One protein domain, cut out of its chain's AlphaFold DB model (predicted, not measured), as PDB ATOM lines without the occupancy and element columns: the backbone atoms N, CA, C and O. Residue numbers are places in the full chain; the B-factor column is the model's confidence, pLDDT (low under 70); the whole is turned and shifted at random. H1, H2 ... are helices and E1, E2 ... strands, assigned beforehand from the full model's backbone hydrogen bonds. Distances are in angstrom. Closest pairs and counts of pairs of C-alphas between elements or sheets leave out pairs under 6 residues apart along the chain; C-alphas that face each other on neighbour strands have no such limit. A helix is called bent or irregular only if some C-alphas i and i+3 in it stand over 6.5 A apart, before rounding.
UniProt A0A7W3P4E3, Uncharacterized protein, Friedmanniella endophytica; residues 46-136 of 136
ATOM      1  N   ARG A  46      67.447 -13.225 105.238       62.91
ATOM      2  CA  ARG A  46      66.453 -14.060 104.566       62.91
ATOM      3  C   ARG A  46      66.134 -13.403 103.229       62.91
ATOM      4  O   ARG A  46      65.165 -12.665 103.122       62.91
ATOM      5  N   ASP A  47      67.008 -13.627 102.258       77.69
ATOM      6  CA  ASP A  47      66.794 -13.203 100.878       77.69
ATOM      7  C   ASP A  47      65.873 -14.222 100.200       77.69
ATOM      8  O   ASP A  47      66.295 -15.329  99.862       77.69
ATOM      9  N   LEU A  48      64.586 -13.880 100.123       78.62
ATOM     10  CA  LEU A  48      63.549 -14.746  99.558       78.62
ATOM     11  C   LEU A  48      63.629 -14.833  98.031       78.62
ATOM     12  O   LEU A  48      63.142 -15.811  97.476       78.62
ATOM     13  N   GLU A  49      64.260 -13.858  97.375       84.69
ATOM     14  CA  GLU A  49      64.495 -13.900  95.931       84.69
ATOM     15  C   GLU A  49      65.588 -14.919  95.615       84.69
ATOM     16  O   GLU A  49      65.440 -15.732  94.707       84.69
ATOM     17  N   LEU A  50      66.663 -14.933  96.410       90.25
ATOM     18  CA  LEU A  50      67.795 -15.830  96.192       90.25
ATOM     19  C   LEU A  50      67.632 -17.218  96.835       90.25
ATOM     20  O   LEU A  50      68.284 -18.180  96.433       90.25
ATOM     21  N   ILE A  51      66.797 -17.337  97.865       90.38
ATOM     22  CA  ILE A  51      66.520 -18.600  98.559       90.38
ATOM     23  C   ILE A  51      64.999 -18.720  98.757       90.38
ATOM     24  O   ILE A  51      64.504 -18.580  99.882       90.38
ATOM     25  N   PRO A  52      64.237 -18.983  97.678       89.00
ATOM     26  CA  PRO A  52      62.773 -19.026  97.730       89.00
ATOM     27  C   PRO A  52      62.225 -20.291  98.406       89.00
ATOM     28  O   PRO A  52      61.038 -20.371  98.725       89.00
ATOM     29  N   TRP A  53      63.066 -21.304  98.624       89.06
ATOM     30  CA  TRP A  53      62.631 -22.609  99.108       89.06
ATOM     31  C   TRP A  53      62.534 -22.696 100.631       89.06
ATOM     32  O   TRP A  53      63.320 -22.109 101.381       89.06
ATOM     33  N   ILE A  54      61.612 -23.538 101.099       88.12
ATOM     34  CA  ILE A  54      61.600 -24.008 102.484       88.12
ATOM     35  C   ILE A  54      62.577 -25.181 102.580       88.12
ATOM     36  O   ILE A  54      62.229 -26.315 102.270       88.12
ATOM     37  N   VAL A  55      63.810 -24.890 102.991       88.81
ATOM     38  CA  VAL A  55      64.867 -25.900 103.098       88.81
ATOM     39  C   VAL A  55      64.646 -26.800 104.318       88.81
ATOM     40  O   VAL A  55      64.543 -26.309 105.454       88.81
ATOM     41  N   GLN A  56      64.609 -28.110 104.078       88.31
ATOM     42  CA  GLN A  56      64.477 -29.137 105.107       88.31
ATOM     43  C   GLN A  56      65.717 -29.204 105.998       88.31
ATOM     44  O   GLN A  56      66.817 -28.822 105.608       88.31
ATOM     45  N   GLU A  57      65.530 -29.669 107.232       86.38
ATOM     46  CA  GLU A  57      66.585 -29.743 108.246       86.38
ATOM     47  C   GLU A  57      67.901 -30.403 107.795       86.38
ATOM     48  O   GLU A  57      68.935 -29.761 108.004       86.38
ATOM     49  N   PRO A  58      67.908 -31.580 107.132       88.12
ATOM     50  CA  PRO A  58      69.155 -32.206 106.679       88.12
ATOM     51  C   PRO A  58      69.950 -31.340 105.689       88.12
ATOM     52  O   PRO A  58      71.176 -31.393 105.669       88.12
ATOM     53  N   ASP A  59      69.279 -30.479 104.923       89.94
ATOM     54  CA  ASP A  59      69.908 -29.647 103.893       89.94
ATOM     55  C   ASP A  59      70.334 -28.263 104.404       89.94
ATOM     56  O   ASP A  59      70.922 -27.463 103.669       89.94
ATOM     57  N   ARG A  60      70.049 -27.932 105.672       88.38
ATOM     58  CA  ARG A  60      70.352 -26.601 106.232       88.38
ATOM     59  C   ARG A  60      71.841 -26.302 106.325       88.38
ATOM     60  O   ARG A  60      72.201 -25.125 106.418       88.38
ATOM     61  N   GLU A  61      72.676 -27.333 106.312       85.62
ATOM     62  CA  GLU A  61      74.139 -27.237 106.337       85.62
ATOM     63  C   GLU A  61      74.765 -27.447 104.949       85.62
ATOM     64  O   GLU A  61      75.988 -27.421 104.812       85.62
ATOM     65  N   HIS A  62      73.945 -27.602 103.902       94.44
ATOM     66  CA  HIS A  62      74.436 -27.849 102.552       94.44
ATOM     67  C   HIS A  62      75.332 -26.704 102.056       94.44
ATOM     68  O   HIS A  62      75.036 -25.517 102.240       94.44
ATOM     69  N   ALA A  63      76.431 -27.057 101.386       93.69
ATOM     70  CA  ALA A  63      77.437 -26.094 100.945       93.69
ATOM     71  C   ALA A  63      76.860 -25.034  99.991       93.69
ATOM     72  O   ALA A  63      77.156 -23.850 100.154       93.69
ATOM     73  N   ASP A  64      76.001 -25.440  99.049       95.38
ATOM     74  CA  ASP A  64      75.348 -24.505  98.122       95.38
ATOM     75  C   ASP A  64      74.446 -23.506  98.863       95.38
ATOM     76  O   ASP A  64      74.469 -22.316  98.556       95.38
ATOM     77  N   LEU A  65      73.729 -23.938  99.908       94.38
ATOM     78  CA  LEU A  65      72.925 -23.030 100.727       94.38
ATOM     79  C   LEU A  65      73.796 -22.016 101.478       94.38
ATOM     80  O   LEU A  65      73.411 -20.853 101.615       94.38
ATOM     81  N   MET A  66      74.966 -22.430 101.975       92.88
ATOM     82  CA  MET A  66      75.902 -21.500 102.614       92.88
ATOM     83  C   MET A  66      76.408 -20.449 101.622       92.88
ATOM     84  O   MET A  66      76.413 -19.263 101.955       92.88
ATOM     85  N   CYS A  67      76.759 -20.860 100.400       95.44
ATOM     86  CA  CYS A  67      77.158 -19.944  99.333       95.44
ATOM     87  C   CYS A  67      76.033 -18.965  98.970       95.44
ATOM     88  O   CYS A  67      76.281 -17.762  98.920       95.44
ATOM     89  N   LEU A  68      74.790 -19.438  98.818       94.94
ATOM     90  CA  LEU A  68      73.631 -18.571  98.569       94.94
ATOM     91  C   LEU A  68      73.418 -17.555  99.699       94.94
ATOM     92  O   LEU A  68      73.155 -16.383  99.444       94.94
ATOM     93  N   ARG A  69      73.594 -17.957 100.963       91.56
ATOM     94  CA  ARG A  69      73.508 -17.030 102.105       91.56
ATOM     95  C   ARG A  69      74.625 -15.987 102.100       91.56
ATOM     96  O   ARG A  69      74.385 -14.852 102.507       91.56
ATOM     97  N   TRP A  70      75.840 -16.340 101.684       93.81
ATOM     98  CA  TRP A  70      76.920 -15.360 101.529       93.81
ATOM     99  C   TRP A  70      76.659 -14.405 100.373       93.81
ATOM    100  O   TRP A  70      76.904 -13.212 100.519       93.81
ATOM    101  N   GLU A  71      76.108 -14.900  99.271       95.12
ATOM    102  CA  GLU A  71      75.704 -14.057  98.153       95.12
ATOM    103  C   GLU A  71      74.593 -13.081  98.557       95.12
ATOM    104  O   GLU A  71      74.722 -11.887  98.304       95.12
ATOM    105  N   ALA A  72      73.569 -13.540  99.284       91.25
ATOM    106  CA  ALA A  72      72.527 -12.679  99.848       91.25
ATOM    107  C   ALA A  72      73.116 -11.563 100.729       91.25
ATOM    108  O   ALA A  72      72.763 -10.392 100.602       91.25
ATOM    109  N   ARG A  73      74.072 -11.905 101.605       89.69
ATOM    110  CA  ARG A  73      74.799 -10.911 102.415       89.69
ATOM    111  C   ARG A  73      75.567  -9.918 101.548       89.69
ATOM    112  O   ARG A  73      75.497  -8.724 101.813       89.69
ATOM    113  N   ARG A  74      76.277 -10.404 100.526       92.06
ATOM    114  CA  ARG A  74      77.044  -9.565  99.599       92.06
ATOM    115  C   ARG A  74      76.129  -8.591  98.851       92.06
ATOM    116  O   ARG A  74      76.461  -7.414  98.768       92.06
ATOM    117  N   ARG A  75      74.977  -9.058  98.354       90.25
ATOM    118  CA  ARG A  75      73.953  -8.235  97.678       90.25
ATOM    119  C   ARG A  75      73.347  -7.183  98.600       90.25
ATOM    120  O   ARG A  75      73.105  -6.064  98.166       90.25
ATOM    121  N   ALA A  76      73.180  -7.514  99.878       85.81
ATOM    122  CA  ALA A  76      72.738  -6.580 100.910       85.81
ATOM    123  C   ALA A  76      73.832  -5.587 101.368       85.81
ATOM    124  O   ALA A  76      73.601  -4.824 102.301       85.81
ATOM    125  N   GLY A  77      75.028  -5.608 100.764       88.38
ATOM    126  CA  GLY A  77      76.142  -4.727 101.128       88.38
ATOM    127  C   GLY A  77      76.854  -5.102 102.432       88.38
ATOM    128  O   GLY A  77      77.683  -4.335 102.917       88.38
ATOM    129  N   ALA A  78      76.558  -6.267 103.014       84.56
ATOM    130  CA  ALA A  78      77.197  -6.714 104.243       84.56
ATOM    131  C   ALA A  78      78.606  -7.262 103.977       84.56
ATOM    132  O   ALA A  78      78.851  -7.969 102.995       84.56
ATOM    133  N   GLU A  79      79.525  -7.009 104.910       85.06
ATOM    134  CA  GLU A  79      80.877  -7.548 104.812       85.06
ATOM    135  C   GLU A  79      80.904  -9.073 104.986       85.06
ATOM    136  O   GLU A  79      80.278  -9.658 105.879       85.06
ATOM    137  N   LEU A  80      81.681  -9.721 104.119       88.06
ATOM    138  CA  LEU A  80      82.034 -11.130 104.212       88.06
ATOM    139  C   LEU A  80      83.463 -11.270 104.732       88.06
ATOM    140  O   LEU A  80      84.344 -10.489 104.362       88.06
ATOM    141  N   THR A  81      83.702 -12.319 105.519       89.00
ATOM    142  CA  THR A  81      85.067 -12.731 105.861       89.00
ATOM    143  C   THR A  81      85.834 -13.103 104.592       89.00
ATOM    144  O   THR A  81      85.241 -13.552 103.609       89.00
ATOM    145  N   GLU A  82      87.160 -12.966 104.615       88.19
ATOM    146  CA  GLU A  82      87.996 -13.263 103.445       88.19
ATOM    147  C   GLU A  82      87.812 -14.707 102.954       88.19
ATOM    148  O   GLU A  82      87.598 -14.949 101.768       88.19
ATOM    149  N   ALA A  83      87.763 -15.670 103.878       89.94
ATOM    150  CA  ALA A  83      87.515 -17.073 103.548       89.94
ATOM    151  C   ALA A  83      86.150 -17.295 102.863       89.94
ATOM    152  O   ALA A  83      86.059 -18.057 101.899       89.94
ATOM    153  N   ALA A  84      85.092 -16.619 103.331       90.88
ATOM    154  CA  ALA A  84      83.769 -16.703 102.711       90.88
ATOM    155  C   ALA A  84      83.763 -16.060 101.318       90.88
ATOM    156  O   ALA A  84      83.175 -16.614 100.392       90.88
ATOM    157  N   ARG A  85      84.461 -14.931 101.153       93.81
ATOM    158  CA  ARG A  85      84.594 -14.223  99.876       93.81
ATOM    159  C   ARG A  85      85.310 -15.071  98.829       93.81
ATOM    160  O   ARG A  85      84.777 -15.243  97.740       93.81
ATOM    161  N   ILE A  86      86.465 -15.651  99.165       94.50
ATOM    162  CA  ILE A  86      87.228 -16.524  98.257       94.50
ATOM    163  C   ILE A  86      86.370 -17.711  97.813       94.50
ATOM    164  O   ILE A  86      86.273 -18.005  96.618       94.50
ATOM    165  N   ARG A  87      85.707 -18.376  98.768       95.75
ATOM    166  CA  ARG A  87      84.861 -19.536  98.477       95.75
ATOM    167  C   ARG A  87      83.662 -19.169  97.606       95.75
ATOM    168  O   ARG A  87      83.386 -19.883  96.644       95.75
ATOM    169  N   LEU A  88      82.983 -18.062  97.912       96.81
ATOM    170  CA  LEU A  88      81.858 -17.565  97.121       96.81
ATOM    171  C   LEU A  88      82.291 -17.233  95.688       96.81
ATOM    172  O   LEU A  88      81.653 -17.688  94.746       96.81
ATOM    173  N   THR A  89      83.396 -16.506  95.513       97.44
ATOM    174  CA  THR A  89      83.911 -16.137  94.187       97.44
ATOM    175  C   THR A  89      84.246 -17.367  93.346       97.44
ATOM    176  O   THR A  89      83.848 -17.439  92.183       97.44
ATOM    177  N   GLY A  90      84.934 -18.360  93.920       97.62
ATOM    178  CA  GLY A  90      85.248 -19.605  93.213       97.62
ATOM    179  C   GLY A  90      83.997 -20.402  92.835       97.62
ATOM    180  O   GLY A  90      83.897 -20.922  91.726       97.62
ATOM    181  N   TRP A  91      83.015 -20.449  93.735       98.00
ATOM    182  CA  TRP A  91      81.741 -21.119  93.490       98.00
ATOM    183  C   TRP A  91      80.920 -20.432  92.386       98.00
ATOM    184  O   TRP A  91      80.484 -21.108  91.455       98.00
ATOM    185  N   LEU A  92      80.793 -19.098  92.418       97.81
ATOM    186  CA  LEU A  92      80.120 -18.311  91.375       97.81
ATOM    187  C   LEU A  92      80.790 -18.492  90.009       97.81
ATOM    188  O   LEU A  92      80.108 -18.728  89.012       97.81
ATOM    189  N   LYS A  93      82.126 -18.431  89.970       97.88
ATOM    190  CA  LYS A  93      82.906 -18.673  88.753       97.88
ATOM    191  C   LYS A  93      82.631 -20.069  88.191       97.88
ATOM    192  O   LYS A  93      82.341 -20.198  87.008       97.88
ATOM    193  N   GLY A  94      82.635 -21.094  89.044       97.31
ATOM    194  CA  GLY A  94      82.350 -22.467  88.630       97.31
ATOM    195  C   GLY A  94      80.940 -22.657  88.061       97.31
ATOM    196  O   GLY A  94      80.782 -23.366  87.068       97.31
ATOM    197  N   LEU A  95      79.923 -22.017  88.649       97.19
ATOM    198  CA  LEU A  95      78.562 -22.030  88.098       97.19
ATOM    199  C   LEU A  95      78.507 -21.361  86.721       97.19
ATOM    200  O   LEU A  95      77.897 -21.908  85.803       97.19
ATOM    201  N   ALA A  96      79.162 -20.208  86.566       96.19
ATOM    202  CA  ALA A  96      79.189 -19.474  85.305       96.19
ATOM    203  C   ALA A  96      79.895 -20.265  84.192       96.19
ATOM    204  O   ALA A  96      79.335 -20.424  83.110       96.19
ATOM    205  N   GLU A  97      81.076 -20.822  84.470       97.12
ATOM    206  CA  GLU A  97      81.865 -21.597  83.500       97.12
ATOM    207  C   GLU A  97      81.140 -22.857  83.020       97.12
ATOM    208  O   GLU A  97      81.251 -23.228  81.854       97.12
ATOM    209  N   ARG A  98      80.370 -23.506  83.900       96.75
ATOM    210  CA  ARG A  98      79.587 -24.701  83.551       96.75
ATOM    211  C   ARG A  98      78.187 -24.386  83.027       96.75
ATOM    212  O   ARG A  98      77.452 -25.312  82.696       96.75
ATOM    213  N   GLY A  99      77.790 -23.112  82.985       96.00
ATOM    214  CA  GLY A  99      76.431 -22.714  82.617       96.00
ATOM    215  C   GLY A  99      75.368 -23.319  83.540       96.00
ATOM    216  O   GLY A  99      74.316 -23.749  83.070       96.00
ATOM    217  N   GLN A 100      75.646 -23.397  84.842       97.50
ATOM    218  CA  GLN A 100      74.783 -24.030  85.839       97.50
ATOM    219  C   GLN A 100      74.107 -23.010  86.765       97.50
ATOM    220  O   GLN A 100      74.566 -21.880  86.938       97.50
ATOM    221  N   VAL A 101      73.006 -23.443  87.373       97.25
ATOM    222  CA  VAL A 101      72.271 -22.749  88.437       97.25
ATOM    223  C   VAL A 101      71.931 -23.724  89.558       97.25
ATOM    224  O   VAL A 101      71.944 -24.940  89.358       97.25
ATOM    225  N   ILE A 102      71.614 -23.198  90.738       96.94
ATOM    226  CA  ILE A 102      71.188 -24.009  91.879       96.94
ATOM    227  C   ILE A 102      69.689 -24.258  91.833       96.94
ATOM    228  O   ILE A 102      68.898 -23.321  91.778       96.94
ATOM    229  N   ALA A 103      69.303 -25.524  91.921       94.94
ATOM    230  CA  ALA A 103      67.939 -25.946  92.190       94.94
ATOM    231  C   ALA A 103      67.869 -26.623  93.562       94.94
ATOM    232  O   ALA A 103      68.833 -27.251  94.003       94.94
ATOM    233  N   TYR A 104      66.713 -26.519  94.208       94.06
ATOM    234  CA  TYR A 104      66.397 -27.260  95.422       94.06
ATOM    235  C   TYR A 104      65.060 -27.967  95.260       94.06
ATOM    236  O   TYR A 104      64.101 -27.389  94.744       94.06
ATOM    237  N   ASP A 105      65.024 -29.203  95.731       90.56
ATOM    238  CA  ASP A 105      63.849 -30.053  95.802       90.56
ATOM    239  C   ASP A 105      63.816 -30.676  97.212       90.56
ATOM    240  O   ASP A 105      64.857 -31.162  97.650       90.56
ATOM    241  N   PRO A 106      62.698 -30.642  97.958       88.06
ATOM    242  CA  PRO A 106      62.645 -31.184  99.318       88.06
ATOM    243  C   PRO A 106      62.927 -32.688  99.433       88.06
ATOM    244  O   PRO A 106      63.358 -33.125 100.497       88.06
ATOM    245  N   ASP A 107      62.682 -33.461  98.372       87.81
ATOM    246  CA  ASP A 107      62.864 -34.915  98.360       87.81
ATOM    247  C   ASP A 107      64.286 -35.305  97.925       87.81
ATOM    248  O   ASP A 107      64.795 -36.357  98.311       87.81
ATOM    249  N   ILE A 108      64.939 -34.459  97.117       90.44
ATOM    250  CA  ILE A 108      66.241 -34.764  96.490       90.44
ATOM    251  C   ILE A 108      67.391 -33.914  97.060       90.44
ATOM    252  O   ILE A 108      68.551 -34.320  97.004       90.44
ATOM    253  N   GLY A 109      67.096 -32.732  97.593       92.25
ATOM    254  CA  GLY A 109      68.072 -31.762  98.082       92.25
ATOM    255  C   GLY A 109      68.580 -30.788  97.009       92.25
ATOM    256  O   GLY A 109      67.978 -30.586  95.947       92.25
ATOM    257  N   PHE A 110      69.706 -30.133  97.306       94.69
ATOM    258  CA  PHE A 110      70.339 -29.147  96.422       94.69
ATOM    259  C   PHE A 110      71.080 -29.798  95.253       94.69
ATOM    260  O   PHE A 110      71.809 -30.774  95.423       94.69
ATOM    261  N   ARG A 111      70.950 -29.214  94.055       95.44
ATOM    262  CA  ARG A 111      71.658 -29.661  92.848       95.44
ATOM    263  C   ARG A 111      72.096 -28.495  91.971       95.44
ATOM    264  O   ARG A 111      71.372 -27.515  91.810       95.44
ATOM    265  N   GLN A 112      73.249 -28.661  91.328       95.81
ATOM    266  CA  GLN A 112      73.687 -27.812  90.220       95.81
ATOM    267  C   GLN A 112      73.099 -28.367  88.921       95.81
ATOM    268  O   GLN A 112      73.409 -29.487  88.518       95.81
ATOM    269  N   VAL A 113      72.232 -27.596  88.274       95.50
ATOM    270  CA  VAL A 113      71.524 -27.990  87.048       95.50
ATOM    271  C   VAL A 113      71.876 -27.040  85.912       95.50
ATOM    272  O   VAL A 113      72.174 -25.873  86.148       95.50
ATOM    273  N   ALA A 114      71.847 -27.525  84.670       96.25
ATOM    274  CA  ALA A 114      72.093 -26.682  83.501       96.25
ATOM    275  C   ALA A 114      71.073 -25.537  83.438       96.25
ATOM    276  O   ALA A 114      69.878 -25.777  83.610       96.25
ATOM    277  N   ARG A 115      71.540 -24.313  83.189       95.12
ATOM    278  CA  ARG A 115      70.721 -23.099  83.085       95.12
ATOM    279  C   ARG A 115      69.738 -23.207  81.916       95.12
ATOM    280  O   ARG A 115      70.136 -23.548  80.805       95.12
ATOM    281  N   ARG A 116      68.466 -22.866  82.145       91.56
ATOM    282  CA  ARG A 116      67.454 -22.708  81.086       91.56
ATOM    283  C   ARG A 116      67.647 -21.353  80.392       91.56
ATOM    284  O   ARG A 116      67.472 -20.327  81.061       91.56
ATOM    285  N   PRO A 117      67.983 -21.309  79.088       89.25
ATOM    286  CA  PRO A 117      68.129 -20.049  78.363       89.25
ATOM    287  C   PRO A 117      66.835 -19.227  78.415       89.25
ATOM    288  O   PRO A 117      65.757 -19.756  78.161       89.25
ATOM    289  N   GLY A 118      66.938 -17.944  78.770       87.12
ATOM    290  CA  GLY A 118      65.795 -17.023  78.828       87.12
ATOM    291  C   GLY A 118      64.836 -17.202  80.015       87.12
ATOM    292  O   GLY A 118      63.886 -16.435  80.114       87.12
ATOM    293  N   ILE A 119      65.073 -18.169  80.912       89.12
ATOM    294  CA  ILE A 119      64.213 -18.435  82.084       89.12
ATOM    295  C   ILE A 119      64.994 -18.277  83.387       89.12
ATOM    296  O   ILE A 119      64.585 -17.544  84.282       89.12
ATOM    297  N   ASP A 120      66.132 -18.962  83.508       90.88
ATOM    298  CA  ASP A 120      66.959 -18.879  84.710       90.88
ATOM    299  C   ASP A 120      67.841 -17.618  84.589       90.88
ATOM    300  O   ASP A 120      68.908 -17.652  83.967       90.88
ATOM    301  N   LEU A 121      67.360 -16.489  85.127       87.75
ATOM    302  CA  LEU A 121      67.973 -15.157  84.966       87.75
ATOM    303  C   LEU A 121      69.097 -14.850  85.968       87.75
ATOM    304  O   LEU A 121      69.857 -13.909  85.771       87.75
ATOM    305  N   ASP A 122      69.232 -15.660  87.018       93.25
ATOM    306  CA  ASP A 122      70.216 -15.468  88.088       93.25
ATOM    307  C   ASP A 122      70.918 -16.798  88.425       93.25
ATOM    308  O   ASP A 122      70.960 -17.710  87.602       93.25
ATOM    309  N   ILE A 123      71.544 -16.935  89.592       94.75
ATOM    310  CA  ILE A 123      72.303 -18.124  90.004       94.75
ATOM    311  C   ILE A 123      71.437 -19.262  90.555       94.75
ATOM    312  O   ILE A 123      71.962 -20.335  90.860       94.75
ATOM    313  N   ILE A 124      70.125 -19.053  90.661       95.38
ATOM    314  CA  ILE A 124      69.163 -20.077  91.066       95.38
ATOM    315  C   ILE A 124      68.169 -20.396  89.954       95.38
ATOM    316  O   ILE A 124      67.888 -19.583  89.074       95.38
ATOM    317  N   ARG A 125      67.596 -21.591  90.040       93.31
ATOM    318  CA  ARG A 125      66.365 -21.964  89.362       93.31
ATOM    319  C   ARG A 125      65.197 -21.630  90.277       93.31
ATOM    320  O   ARG A 125      65.012 -22.298  91.291       93.31
ATOM    321  N   HIS A 126      64.396 -20.634  89.910       87.69
ATOM    322  CA  HIS A 126      63.152 -20.388  90.633       87.69
ATOM    323  C   HIS A 126      62.259 -21.636  90.565       87.69
ATOM    324  O   HIS A 126      62.193 -22.275  89.509       87.69
ATOM    325  N   PRO A 127      61.617 -22.022  91.682       80.81
ATOM    326  CA  PRO A 127      60.682 -23.132  91.673       80.81
ATOM    327  C   PRO A 127      59.516 -22.792  90.741       80.81
ATOM    328  O   PRO A 127      58.941 -21.710  90.834       80.81
ATOM    329  N   ASP A 128      59.152 -23.725  89.858       68.75
ATOM    330  CA  ASP A 128      58.044 -23.530  88.910       68.75
ATOM    331  C   ASP A 128      56.675 -23.458  89.631       68.75
ATOM    332  O   ASP A 128      55.675 -23.044  89.051       68.75
ATOM    333  N   GLN A 129      56.628 -23.825  90.921       54.00
ATOM    334  CA  GLN A 129      55.475 -23.664  91.802       54.00
ATOM    335  C   GLN A 129      55.810 -22.697  92.943       54.00
ATOM    336  O   GLN A 129      56.759 -22.906  93.699       54.00
ATOM    337  N   THR A 130      55.005 -21.643  93.096       41.75
ATOM    338  CA  THR A 130      55.064 -20.740  94.251       41.75
ATOM    339  C   THR A 130      54.814 -21.541  95.526       41.75
ATOM    340  O   THR A 130      53.688 -21.970  95.785       41.75
ATOM    341  N   VAL A 131      55.860 -21.765  96.321       46.78
ATOM    342  CA  VAL A 131      55.742 -22.441  97.618       46.78
ATOM    343  C   VAL A 131      54.816 -21.598  98.506       46.78
ATOM    344  O   VAL A 131      55.047 -20.389  98.626       46.78
ATOM    345  N   PRO A 132      53.766 -22.166  99.129       40.72
ATOM    346  CA  PRO A 132      52.864 -21.384  99.961       40.72
ATOM    347  C   PRO A 132      53.636 -20.772 101.132       40.72
ATOM    348  O   PRO A 132      54.336 -21.456 101.885       40.72
ATOM    349  N   THR A 133      53.514 -19.455 101.280       41.12
ATOM    350  CA  THR A 133      54.072 -18.705 102.402       41.12
ATOM    351  C   THR A 133      53.518 -19.290 103.702       41.12
ATOM    352  O   THR A 133      52.303 -19.389 103.874       41.12
ATOM    353  N   ARG A 134      54.396 -19.700 104.627       38.25
ATOM    354  CA  ARG A 134      53.993 -20.177 105.958       38.25
ATOM    355  C   ARG A 134      53.159 -19.079 106.627       38.25
ATOM    356  O   ARG A 134      53.705 -18.016 106.923       38.25
ATOM    357  N   LYS A 135      51.854 -19.316 106.817       34.97
ATOM    358  CA  LYS A 135      50.993 -18.423 107.607       34.97
ATOM    359  C   LYS A 135      51.584 -18.301 109.015       34.97
ATOM    360  O   LYS A 135      52.044 -19.301 109.571       34.97
ATOM    361  N   ALA A 136      51.644 -17.053 109.477       37.56
ATOM    362  CA  ALA A 136      52.123 -16.639 110.790       37.56
ATOM    363  C   ALA A 136      51.329 -17.295 111.925       37.56
ATOM    364  O   ALA A 136      50.126 -17.571 111.706       37.56
TER     365      ALA A 136
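This is residues 46 to 136 of the 136 residues of an uncharacterized protein of Friedmanniella endophytica (UniProt A0A7W3P4E3). A two-stranded hairpin, E1 and E2, packs at one end of helix H3 and beside the first part of helix H2, and these two helices meet about perpendicular. Irregular little H1 sits just before H2, and the long unnamed stretch of residues 115 to 136 follows the hairpin and ends in a low-confidence tail. The 91 printed residues hold H1, H2, H3, E1 and E2 in that order, the class being mixed, helices and strands. The antiparallel sheet has the order E1 - E2. The whole is compact, with a radius of gyration of the C-alphas of 13.3 A and spans of 37 by 33 by 24 A.

Find C-alpha 100 at (74.783, -24.030, 85.839); from there E1 runs 16.0 A to residue 105. E2 spans residues 109 to 114, also 16.0 A. H3, residues 82 to 97, runs 22.5 A and ends at C-alpha 97, (81.865, -21.597, 83.500). H2, residues 63 to 75, measures 18.5 A. H1, residues 57 to 61, measures 8.2 A and is irregular: C-alphas 58 and 61 are 7.0 A apart.

In the hairpin E1 and E2, look at N 101 and O 113, 2.8 A apart and within hydrogen-bond range; the strands' directions differ by 148 degrees. The closest C-alphas of H3 and E1 are Leu 95 and Val 101, 6.3 A; those of H2 and E2 are Asp 64 and Phe 110, 7.0 A. H2 touches H3 with residues 67 to 71 alone, about perpendicular at 76 degrees, closest at C-alphas Cys 67 and Leu 88, 5.7 A. H1 is close to H2 but not clearly touching, at C-alphas Asp 59 and Leu 65, 7.9 A. H1 and H3 are apart. In H2 and H3 every O i to N i+4 pair is within hydrogen-bond range; H1 has 0 of 1, and 1 of 2 O i to N i+3 pairs.

The C-alphas farthest apart are Glu 97 and Ala 136, 40.7 A. The printed part has no cut, and no link between named elements is long. Mean pLDDT of the printed part is 86.8; residue 46 and residues 128 to 136 are under 70.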